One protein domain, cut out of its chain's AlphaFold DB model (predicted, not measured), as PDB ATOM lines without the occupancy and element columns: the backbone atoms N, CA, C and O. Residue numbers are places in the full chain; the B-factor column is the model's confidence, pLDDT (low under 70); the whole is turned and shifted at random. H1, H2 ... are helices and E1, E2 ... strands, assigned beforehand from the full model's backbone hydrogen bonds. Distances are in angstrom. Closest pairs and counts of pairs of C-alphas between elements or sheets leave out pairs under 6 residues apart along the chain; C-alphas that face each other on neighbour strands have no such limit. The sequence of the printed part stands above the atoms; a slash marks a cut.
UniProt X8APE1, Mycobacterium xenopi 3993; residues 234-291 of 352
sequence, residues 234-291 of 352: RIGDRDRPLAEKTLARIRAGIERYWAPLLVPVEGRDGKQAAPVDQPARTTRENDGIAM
ATOM      1  N   ARG A 234      37.261 -37.560  70.958       82.75
ATOM      2  CA  ARG A 234      37.202 -37.627  72.424       82.75
ATOM      3  C   ARG A 234      38.452 -36.977  73.004       82.75
ATOM      4  O   ARG A 234      39.559 -37.170  72.513       82.75
ATOM      5  N   ILE A 235      38.287 -36.247  74.106       81.00
ATOM      6  CA  ILE A 235      39.400 -35.556  74.778       81.00
ATOM      7  C   ILE A 235      40.544 -36.519  75.138       81.00
ATOM      8  O   ILE A 235      41.705 -36.120  75.076       81.00
ATOM      9  N   GLY A 236      40.215 -37.762  75.508       79.19
ATOM     10  CA  GLY A 236      41.197 -38.798  75.836       79.19
ATOM     11  C   GLY A 236      41.977 -39.331  74.635       79.19
ATOM     12  O   GLY A 236      43.099 -39.784  74.814       79.19
ATOM     13  N   ASP A 237      41.425 -39.203  73.428       85.50
ATOM     14  CA  ASP A 237      41.986 -39.781  72.203       85.50
ATOM     15  C   ASP A 237      42.817 -38.749  71.418       85.50
ATOM     16  O   ASP A 237      43.178 -38.988  70.271       85.50
ATOM     17  N   ARG A 238      43.086 -37.572  72.004       88.56
ATOM     18  CA  ARG A 238      43.854 -36.481  71.383       88.56
ATOM     19  C   ARG A 238      45.335 -36.835  71.253       88.56
ATOM     20  O   ARG A 238      45.973 -37.136  72.258       88.56
ATOM     21  N   ASP A 239      45.913 -36.587  70.078       89.31
ATOM     22  CA  ASP A 239      47.350 -36.795  69.810       89.31
ATOM     23  C   ASP A 239      48.256 -35.983  70.741       89.31
ATOM     24  O   ASP A 239      49.326 -36.419  71.160       89.31
ATOM     25  N   ARG A 240      47.820 -34.760  71.070       89.31
ATOM     26  CA  ARG A 240      48.488 -33.900  72.048       89.31
ATOM     27  C   ARG A 240      47.669 -33.870  73.337       89.31
ATOM     28  O   ARG A 240      46.566 -33.290  73.325       89.31
ATOM     29  N   PRO A 241      48.194 -34.432  74.444       87.06
ATOM     30  CA  PRO A 241      47.477 -34.460  75.706       87.06
ATOM     31  C   PRO A 241      47.225 -33.038  76.209       87.06
ATOM     32  O   PRO A 241      47.996 -32.104  75.966       87.06
ATOM     33  N   LEU A 242      46.107 -32.857  76.910       88.31
ATOM     34  CA  LEU A 242      45.808 -31.584  77.553       88.31
ATOM     35  C   LEU A 242      46.802 -31.315  78.686       88.31
ATOM     36  O   LEU A 242      47.198 -32.225  79.410       88.31
ATOM     37  N   ALA A 243      47.142 -30.040  78.884       89.06
ATOM     38  CA  ALA A 243      47.935 -29.621  80.032       89.06
ATOM     39  C   ALA A 243      47.274 -30.064  81.349       89.06
ATOM     40  O   ALA A 243      46.049 -30.002  81.490       89.06
ATOM     41  N   GLU A 244      48.086 -30.428  82.340       88.50
ATOM     42  CA  GLU A 244      47.624 -30.954  83.630       88.50
ATOM     43  C   GLU A 244      46.602 -30.035  84.314       88.50
ATOM     44  O   GLU A 244      45.550 -30.483  84.766       88.50
ATOM     45  N   LYS A 245      46.835 -28.716  84.288       84.88
ATOM     46  CA  LYS A 245      45.898 -27.722  84.835       84.88
ATOM     47  C   LYS A 245      44.525 -27.760  84.158       84.88
ATOM     48  O   LYS A 245      43.510 -27.481  84.795       84.88
ATOM     49  N   THR A 246      44.478 -28.073  82.867       81.31
ATOM     50  CA  THR A 246      43.219 -28.236  82.134       81.31
ATOM     51  C   THR A 246      42.515 -29.512  82.576       81.31
ATOM     52  O   THR A 246      41.323 -29.459  82.867       81.31
ATOM     53  N   LEU A 247      43.243 -30.625  82.711       83.69
ATOM     54  CA  LEU A 247      42.688 -31.885  83.214       83.69
ATOM     55  C   LEU A 247      42.152 -31.747  84.644       83.69
ATOM     56  O   LEU A 247      41.046 -32.199  84.919       83.69
ATOM     57  N   ALA A 248      42.874 -31.061  85.531       86.25
ATOM     58  CA  ALA A 248      42.421 -30.786  86.894       86.25
ATOM     59  C   ALA A 248      41.108 -29.983  86.915       86.25
ATOM     60  O   ALA A 248      40.194 -30.296  87.672       86.25
ATOM     61  N   ARG A 249      40.973 -28.983  86.034       78.56
ATOM     62  CA  ARG A 249      39.724 -28.216  85.886       78.56
ATOM     63  C   ARG A 249      38.579 -29.054  85.329       78.56
ATOM     64  O   ARG A 249      37.446 -28.853  85.751       78.56
ATOM     65  N   ILE A 250      38.867 -29.958  84.390       80.88
ATOM     66  CA  ILE A 250      37.877 -30.907  83.877       80.88
ATOM     67  C   ILE A 250      37.400 -31.791  85.027       80.88
ATOM     68  O   ILE A 250      36.206 -31.795  85.288       80.88
ATOM     69  N   ARG A 251      38.308 -32.442  85.769       82.94
ATOM     70  CA  ARG A 251      37.966 -33.298  86.923       82.94
ATOM     71  C   ARG A 251      37.109 -32.570  87.955       82.94
ATOM     72  O   ARG A 251      36.036 -33.056  88.284       82.94
ATOM     73  N   ALA A 252      37.507 -31.364  88.359       82.31
ATOM     74  CA  ALA A 252      36.712 -30.552  89.281       82.31
ATOM     75  C   ALA A 252      35.311 -30.221  88.726       82.31
ATOM     76  O   ALA A 252      34.346 -30.114  89.478       82.31
ATOM     77  N   GLY A 253      35.180 -30.050  87.406       75.25
ATOM     78  CA  GLY A 253      33.885 -29.893  86.747       75.25
ATOM     79  C   GLY A 253      33.048 -31.175  86.766       75.25
ATOM     80  O   GLY A 253      31.858 -31.108  87.050       75.25
ATOM     81  N   ILE A 254      33.669 -32.329  86.511       76.56
ATOM     82  CA  ILE A 254      33.021 -33.647  86.585       76.56
ATOM     83  C   ILE A 254      32.465 -33.876  87.994       76.56
ATOM     84  O   ILE A 254      31.270 -34.103  88.146       76.56
ATOM     85  N   GLU A 255      33.306 -33.734  89.016       77.50
ATOM     86  CA  GLU A 255      32.922 -33.928  90.420       77.50
ATOM     87  C   GLU A 255      31.788 -32.993  90.840       77.50
ATOM     88  O   GLU A 255      30.879 -33.388  91.562       77.50
ATOM     89  N   ARG A 256      31.818 -31.745  90.366       70.12
ATOM     90  CA  ARG A 256      30.839 -30.740  90.778       70.12
ATOM     91  C   ARG A 256      29.509 -30.821  90.030       70.12
ATOM     92  O   ARG A 256      28.502 -30.358  90.564       70.12
ATOM     93  N   TYR A 257      29.503 -31.305  88.787       68.19
ATOM     94  CA  TYR A 257      28.359 -31.126  87.883       68.19
ATOM     95  C   TYR A 257      27.848 -32.406  87.217       68.19
ATOM     96  O   TYR A 257      26.760 -32.366  86.650       68.19
ATOM     97  N   TRP A 258      28.572 -33.527  87.279       72.00
ATOM     98  CA  TRP A 258      28.178 -34.785  86.625       72.00
ATOM     99  C   TRP A 258      27.385 -35.731  87.547       72.00
ATOM    100  O   TRP A 258      27.178 -36.896  87.217       72.00
ATOM    101  N   ALA A 259      26.926 -35.256  88.707       73.56
ATOM    102  CA  ALA A 259      26.090 -36.061  89.591       73.56
ATOM    103  C   ALA A 259      24.741 -36.392  88.911       73.56
ATOM    104  O   ALA A 259      24.089 -35.482  88.384       73.56
ATOM    105  N   PRO A 260      24.299 -37.665  88.915       75.50
ATOM    106  CA  PRO A 260      22.983 -38.036  88.413       75.50
ATOM    107  C   PRO A 260      21.864 -37.335  89.188       75.50
ATOM    108  O   PRO A 260      21.993 -37.041  90.378       75.50
ATOM    109  N   LEU A 261      20.740 -37.104  88.517       80.06
ATOM    110  CA  LEU A 261      19.525 -36.604  89.148       80.06
ATOM    111  C   LEU A 261      18.529 -37.747  89.328       80.06
ATOM    112  O   LEU A 261      18.275 -38.506  88.394       80.06
ATOM    113  N   LEU A 262      17.918 -37.814  90.504       81.00
ATOM    114  CA  LEU A 262      16.674 -38.528  90.729       81.00
ATOM    115  C   LEU A 262      15.529 -37.660  90.192       81.00
ATOM    116  O   LEU A 262      15.295 -36.553  90.685       81.00
ATOM    117  N   VAL A 263      14.844 -38.137  89.155       79.56
ATOM    118  CA  VAL A 263      13.788 -37.421  88.436       79.56
ATOM    119  C   VAL A 263      12.449 -38.121  88.668       79.56
ATOM    120  O   VAL A 263      12.256 -39.238  88.188       79.56
ATOM    121  N   PRO A 264      11.496 -37.467  89.349       77.75
ATOM    122  CA  PRO A 264      10.127 -37.959  89.446       77.75
ATOM    123  C   PRO A 264       9.467 -37.970  88.064       77.75
ATOM    124  O   PRO A 264       9.266 -36.907  87.476       77.75
ATOM    125  N   VAL A 265       9.111 -39.145  87.538       76.75
ATOM    126  CA  VAL A 265       8.414 -39.268  86.240       76.75
ATOM    127  C   VAL A 265       6.894 -39.392  86.392       76.75
ATOM    128  O   VAL A 265       6.165 -39.464  85.410       76.75
ATOM    129  N   GLU A 266       6.395 -39.339  87.628       72.69
ATOM    130  CA  GLU A 266       4.985 -39.527  87.997       72.69
ATOM    131  C   GLU A 266       4.035 -38.344  87.690       72.69
ATOM    132  O   GLU A 266       2.897 -38.353  88.148       72.69
ATOM    133  N   GLY A 267       4.473 -37.318  86.949       60.38
ATOM    134  CA  GLY A 267       3.603 -36.263  86.394       60.38
ATOM    135  C   GLY A 267       2.831 -35.380  87.390       60.38
ATOM    136  O   GLY A 267       1.923 -34.666  86.977       60.38
ATOM    137  N   ARG A 268       3.154 -35.416  88.690       69.81
ATOM    138  CA  ARG A 268       2.460 -34.649  89.741       69.81
ATOM    139  C   ARG A 268       3.144 -33.320  90.056       69.81
ATOM    140  O   ARG A 268       4.366 -33.260  90.201       69.81
ATOM    141  N   ASP A 269       2.331 -32.283  90.249       66.88
ATOM    142  CA  ASP A 269       2.796 -30.941  90.596       66.88
ATOM    143  C   ASP A 269       3.550 -30.902  91.936       66.88
ATOM    144  O   ASP A 269       3.271 -31.650  92.876       66.88
ATOM    145  N   GLY A 270       4.544 -30.013  92.023       69.81
ATOM    146  CA  GLY A 270       5.352 -29.801  93.231       69.81
ATOM    147  C   GLY A 270       6.530 -30.767  93.411       69.81
ATOM    148  O   GLY A 270       7.263 -30.656  94.394       69.81
ATOM    149  N   LYS A 271       6.758 -31.695  92.474       71.12
ATOM    150  CA  LYS A 271       7.931 -32.578  92.471       71.12
ATOM    151  C   LYS A 271       9.062 -31.983  91.637       71.12
ATOM    152  O   LYS A 271       8.837 -31.425  90.569       71.12
ATOM    153  N   GLN A 272      10.285 -32.088  92.149       71.06
ATOM    154  CA  GLN A 272      11.485 -31.541  91.519       71.06
ATOM    155  C   GLN A 272      12.556 -32.620  91.433       71.06
ATOM    156  O   GLN A 272      12.666 -33.461  92.326       71.06
ATOM    157  N   ALA A 273      13.346 -32.577  90.363       76.88
ATOM    158  CA  ALA A 273      14.536 -33.405  90.255       76.88
ATOM    159  C   ALA A 273      15.559 -32.989  91.321       76.88
ATOM    160  O   ALA A 273      15.799 -31.793  91.517       76.88
ATOM    161  N   ALA A 274      16.173 -33.965  91.985       74.50
ATOM    162  CA  ALA A 274      17.181 -33.738  93.018       74.50
ATOM    163  C   ALA A 274      18.437 -34.574  92.738       74.50
ATOM    164  O   ALA A 274      18.319 -35.664  92.180       74.50
ATOM    165  N   PRO A 275      19.639 -34.097  93.095       77.62
ATOM    166  CA  PRO A 275      20.852 -34.907  93.026       77.62
ATOM    167  C   PRO A 275      20.730 -36.208  93.828       77.62
ATOM    168  O   PRO A 275      20.158 -36.210  94.917       77.62
ATOM    169  N   VAL A 276      21.272 -37.309  93.298       78.50
ATOM    170  CA  VAL A 276      21.229 -38.630  93.961       78.50
ATOM    171  C   VAL A 276      22.047 -38.705  95.256       78.50
ATOM    172  O   VAL A 276      21.888 -39.647  96.023       78.50
ATOM    173  N   ASP A 277      22.925 -37.734  95.496       75.75
ATOM    174  CA  ASP A 277      23.756 -37.614  96.697       75.75
ATOM    175  C   ASP A 277      23.092 -36.789  97.819       75.75
ATOM    176  O   ASP A 277      23.648 -36.670  98.911       75.75
ATOM    177  N   GLN A 278      21.896 -36.241  97.582       78.88
ATOM    178  CA  GLN A 278      21.073 -35.616  98.618       78.88
ATOM    179  C   GLN A 278      20.091 -36.624  99.228       78.88
ATOM    180  O   GLN A 278      19.753 -37.617  98.580       78.88
ATOM    181  N   PRO A 279      19.592 -36.376 100.458       75.06
ATOM    182  CA  PRO A 279      18.558 -37.207 101.057       75.06
ATOM    183  C   PRO A 279      17.389 -37.401 100.094       75.06
ATOM    184  O   PRO A 279      16.713 -36.445  99.699       75.06
ATOM    185  N   ALA A 280      17.175 -38.652  99.697       66.00
ATOM    186  CA  ALA A 280      16.110 -38.983  98.780       66.00
ATOM    187  C   ALA A 280      14.758 -38.724  99.455       66.00
ATOM    188  O   ALA A 280      14.530 -39.069 100.618       66.00
ATOM    189  N   ARG A 281      13.826 -38.145  98.696       70.62
ATOM    190  CA  ARG A 281      12.399 -38.234  99.028       70.62
ATOM    191  C   ARG A 281      11.993 -39.707  99.110       70.62
ATOM    192  O   ARG A 281      12.655 -40.558  98.530       70.62
ATOM    193  N   THR A 282      10.849 -40.002  99.728       72.62
ATOM    194  CA  THR A 282      10.240 -41.336  99.628       72.62
ATOM    195  C   THR A 282      10.115 -41.734  98.158       72.62
ATOM    196  O   THR A 282       9.357 -41.095  97.412       72.62
ATOM    197  N   THR A 283      10.893 -42.742  97.764       65.38
ATOM    198  CA  THR A 283      11.005 -43.197  96.382       65.38
ATOM    199  C   THR A 283       9.864 -44.133  96.025       65.38
ATOM    200  O   THR A 283       9.366 -44.874  96.877       65.38
ATOM    201  N   ARG A 284       9.440 -44.114  94.764       66.50
ATOM    202  CA  ARG A 284       8.469 -45.068  94.208       66.50
ATOM    203  C   ARG A 284       9.016 -45.669  92.917       66.50
ATOM    204  O   ARG A 284      10.013 -45.199  92.383       66.50
ATOM    205  N   GLU A 285       8.318 -46.662  92.379       72.12
ATOM    206  CA  GLU A 285       8.604 -47.263  91.064       72.12
ATOM    207  C   GLU A 285       8.663 -46.244  89.904       72.12
ATOM    208  O   GLU A 285       9.241 -46.524  88.861       72.12
ATOM    209  N   ASN A 286       8.112 -45.040  90.109       73.62
ATOM    210  CA  ASN A 286       8.038 -43.953  89.133       73.62
ATOM    211  C   ASN A 286       9.108 -42.861  89.341       73.62
ATOM    212  O   ASN A 286       8.900 -41.711  88.944       73.62
ATOM    213  N   ASP A 287      10.231 -43.181  89.986       73.62
ATOM    214  CA  ASP A 287      11.408 -42.309  90.029       73.62
ATOM    215  C   ASP A 287      12.493 -42.860  89.085       73.62
ATOM    216  O   ASP A 287      12.907 -44.013  89.187       73.62
ATOM    217  N   GLY A 288      12.946 -42.033  88.141       75.88
ATOM    218  CA  GLY A 288      13.997 -42.377  87.183       75.88
ATOM    219  C   GLY A 288      15.338 -41.742  87.543       75.88
ATOM    220  O   GLY A 288      15.388 -40.697  88.191       75.88
ATOM    221  N   ILE A 289      16.440 -42.334  87.080       77.94
ATOM    222  CA  ILE A 289      17.772 -41.719  87.168       77.94
ATOM    223  C   ILE A 289      18.100 -41.074  85.826       77.94
ATOM    224  O   ILE A 289      18.159 -41.747  84.798       77.94
ATOM    225  N   ALA A 290      18.349 -39.767  85.837       73.44
ATOM    226  CA  ALA A 290      18.828 -39.035  84.676       73.44
ATOM    227  C   ALA A 290      20.308 -38.683  84.846       73.44
ATOM    228  O   ALA A 290      20.685 -37.900  85.719       73.44
ATOM    229  N   MET A 291      21.151 -39.213  83.959       68.81
ATOM    230  CA  MET A 291      22.472 -38.641  83.708       68.81
ATOM    231  C   MET A 291      22.296 -37.478  82.737       68.81
ATOM    232  O   MET A 291      22.121 -37.679  81.537       68.81
TER     233      MET A 291
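This is residues 234 to 291 of the 352 residues of a protein of Mycobacterium xenopi 3993 (UniProt X8APE1). With little regular structure, this is a rod: a small two-stranded hairpin, E1 and E2, with its long loop at one end, and helix H1 reaching away from it, residues 248 to 256 standing free. The 58 printed residues have H1, E1 and E2 in that order, class mixed, with only 22 residues in named elements. The whole is extended, radius of gyration of the C-alphas 16.9 A, spans 49 by 20 by 16 A.

Find C-alpha 261 at (19.525, -36.604, 89.148); there E1, residues 261 to 264, begins. E2, residues 287 to 290, ends at (18.828, -39.035, 84.676). H1, residues 244 to 257, runs 19.7 A.

In the hairpin E1 and E2 are antiparallel at 144 degrees; look at N 263 and O 288, 2.8 A apart, within hydrogen-bond range. Residues 261 to 262 of E1 also pair antiparallel with residues 274 to 275. A tight link of 3 residues joins H1 to E1; H1 and E2 are apart. In H1 every O i to N i+4 pair is within hydrogen-bond range.

The farthest C-alphas, Asp 239 and Asp 269, are 49.5 A apart. The printed part has no cut; the link E1 to E2, 22 residues, is long. Find pLDDT under 70 at residues 257, 267 to 270, 280, 283 to 284 and 291.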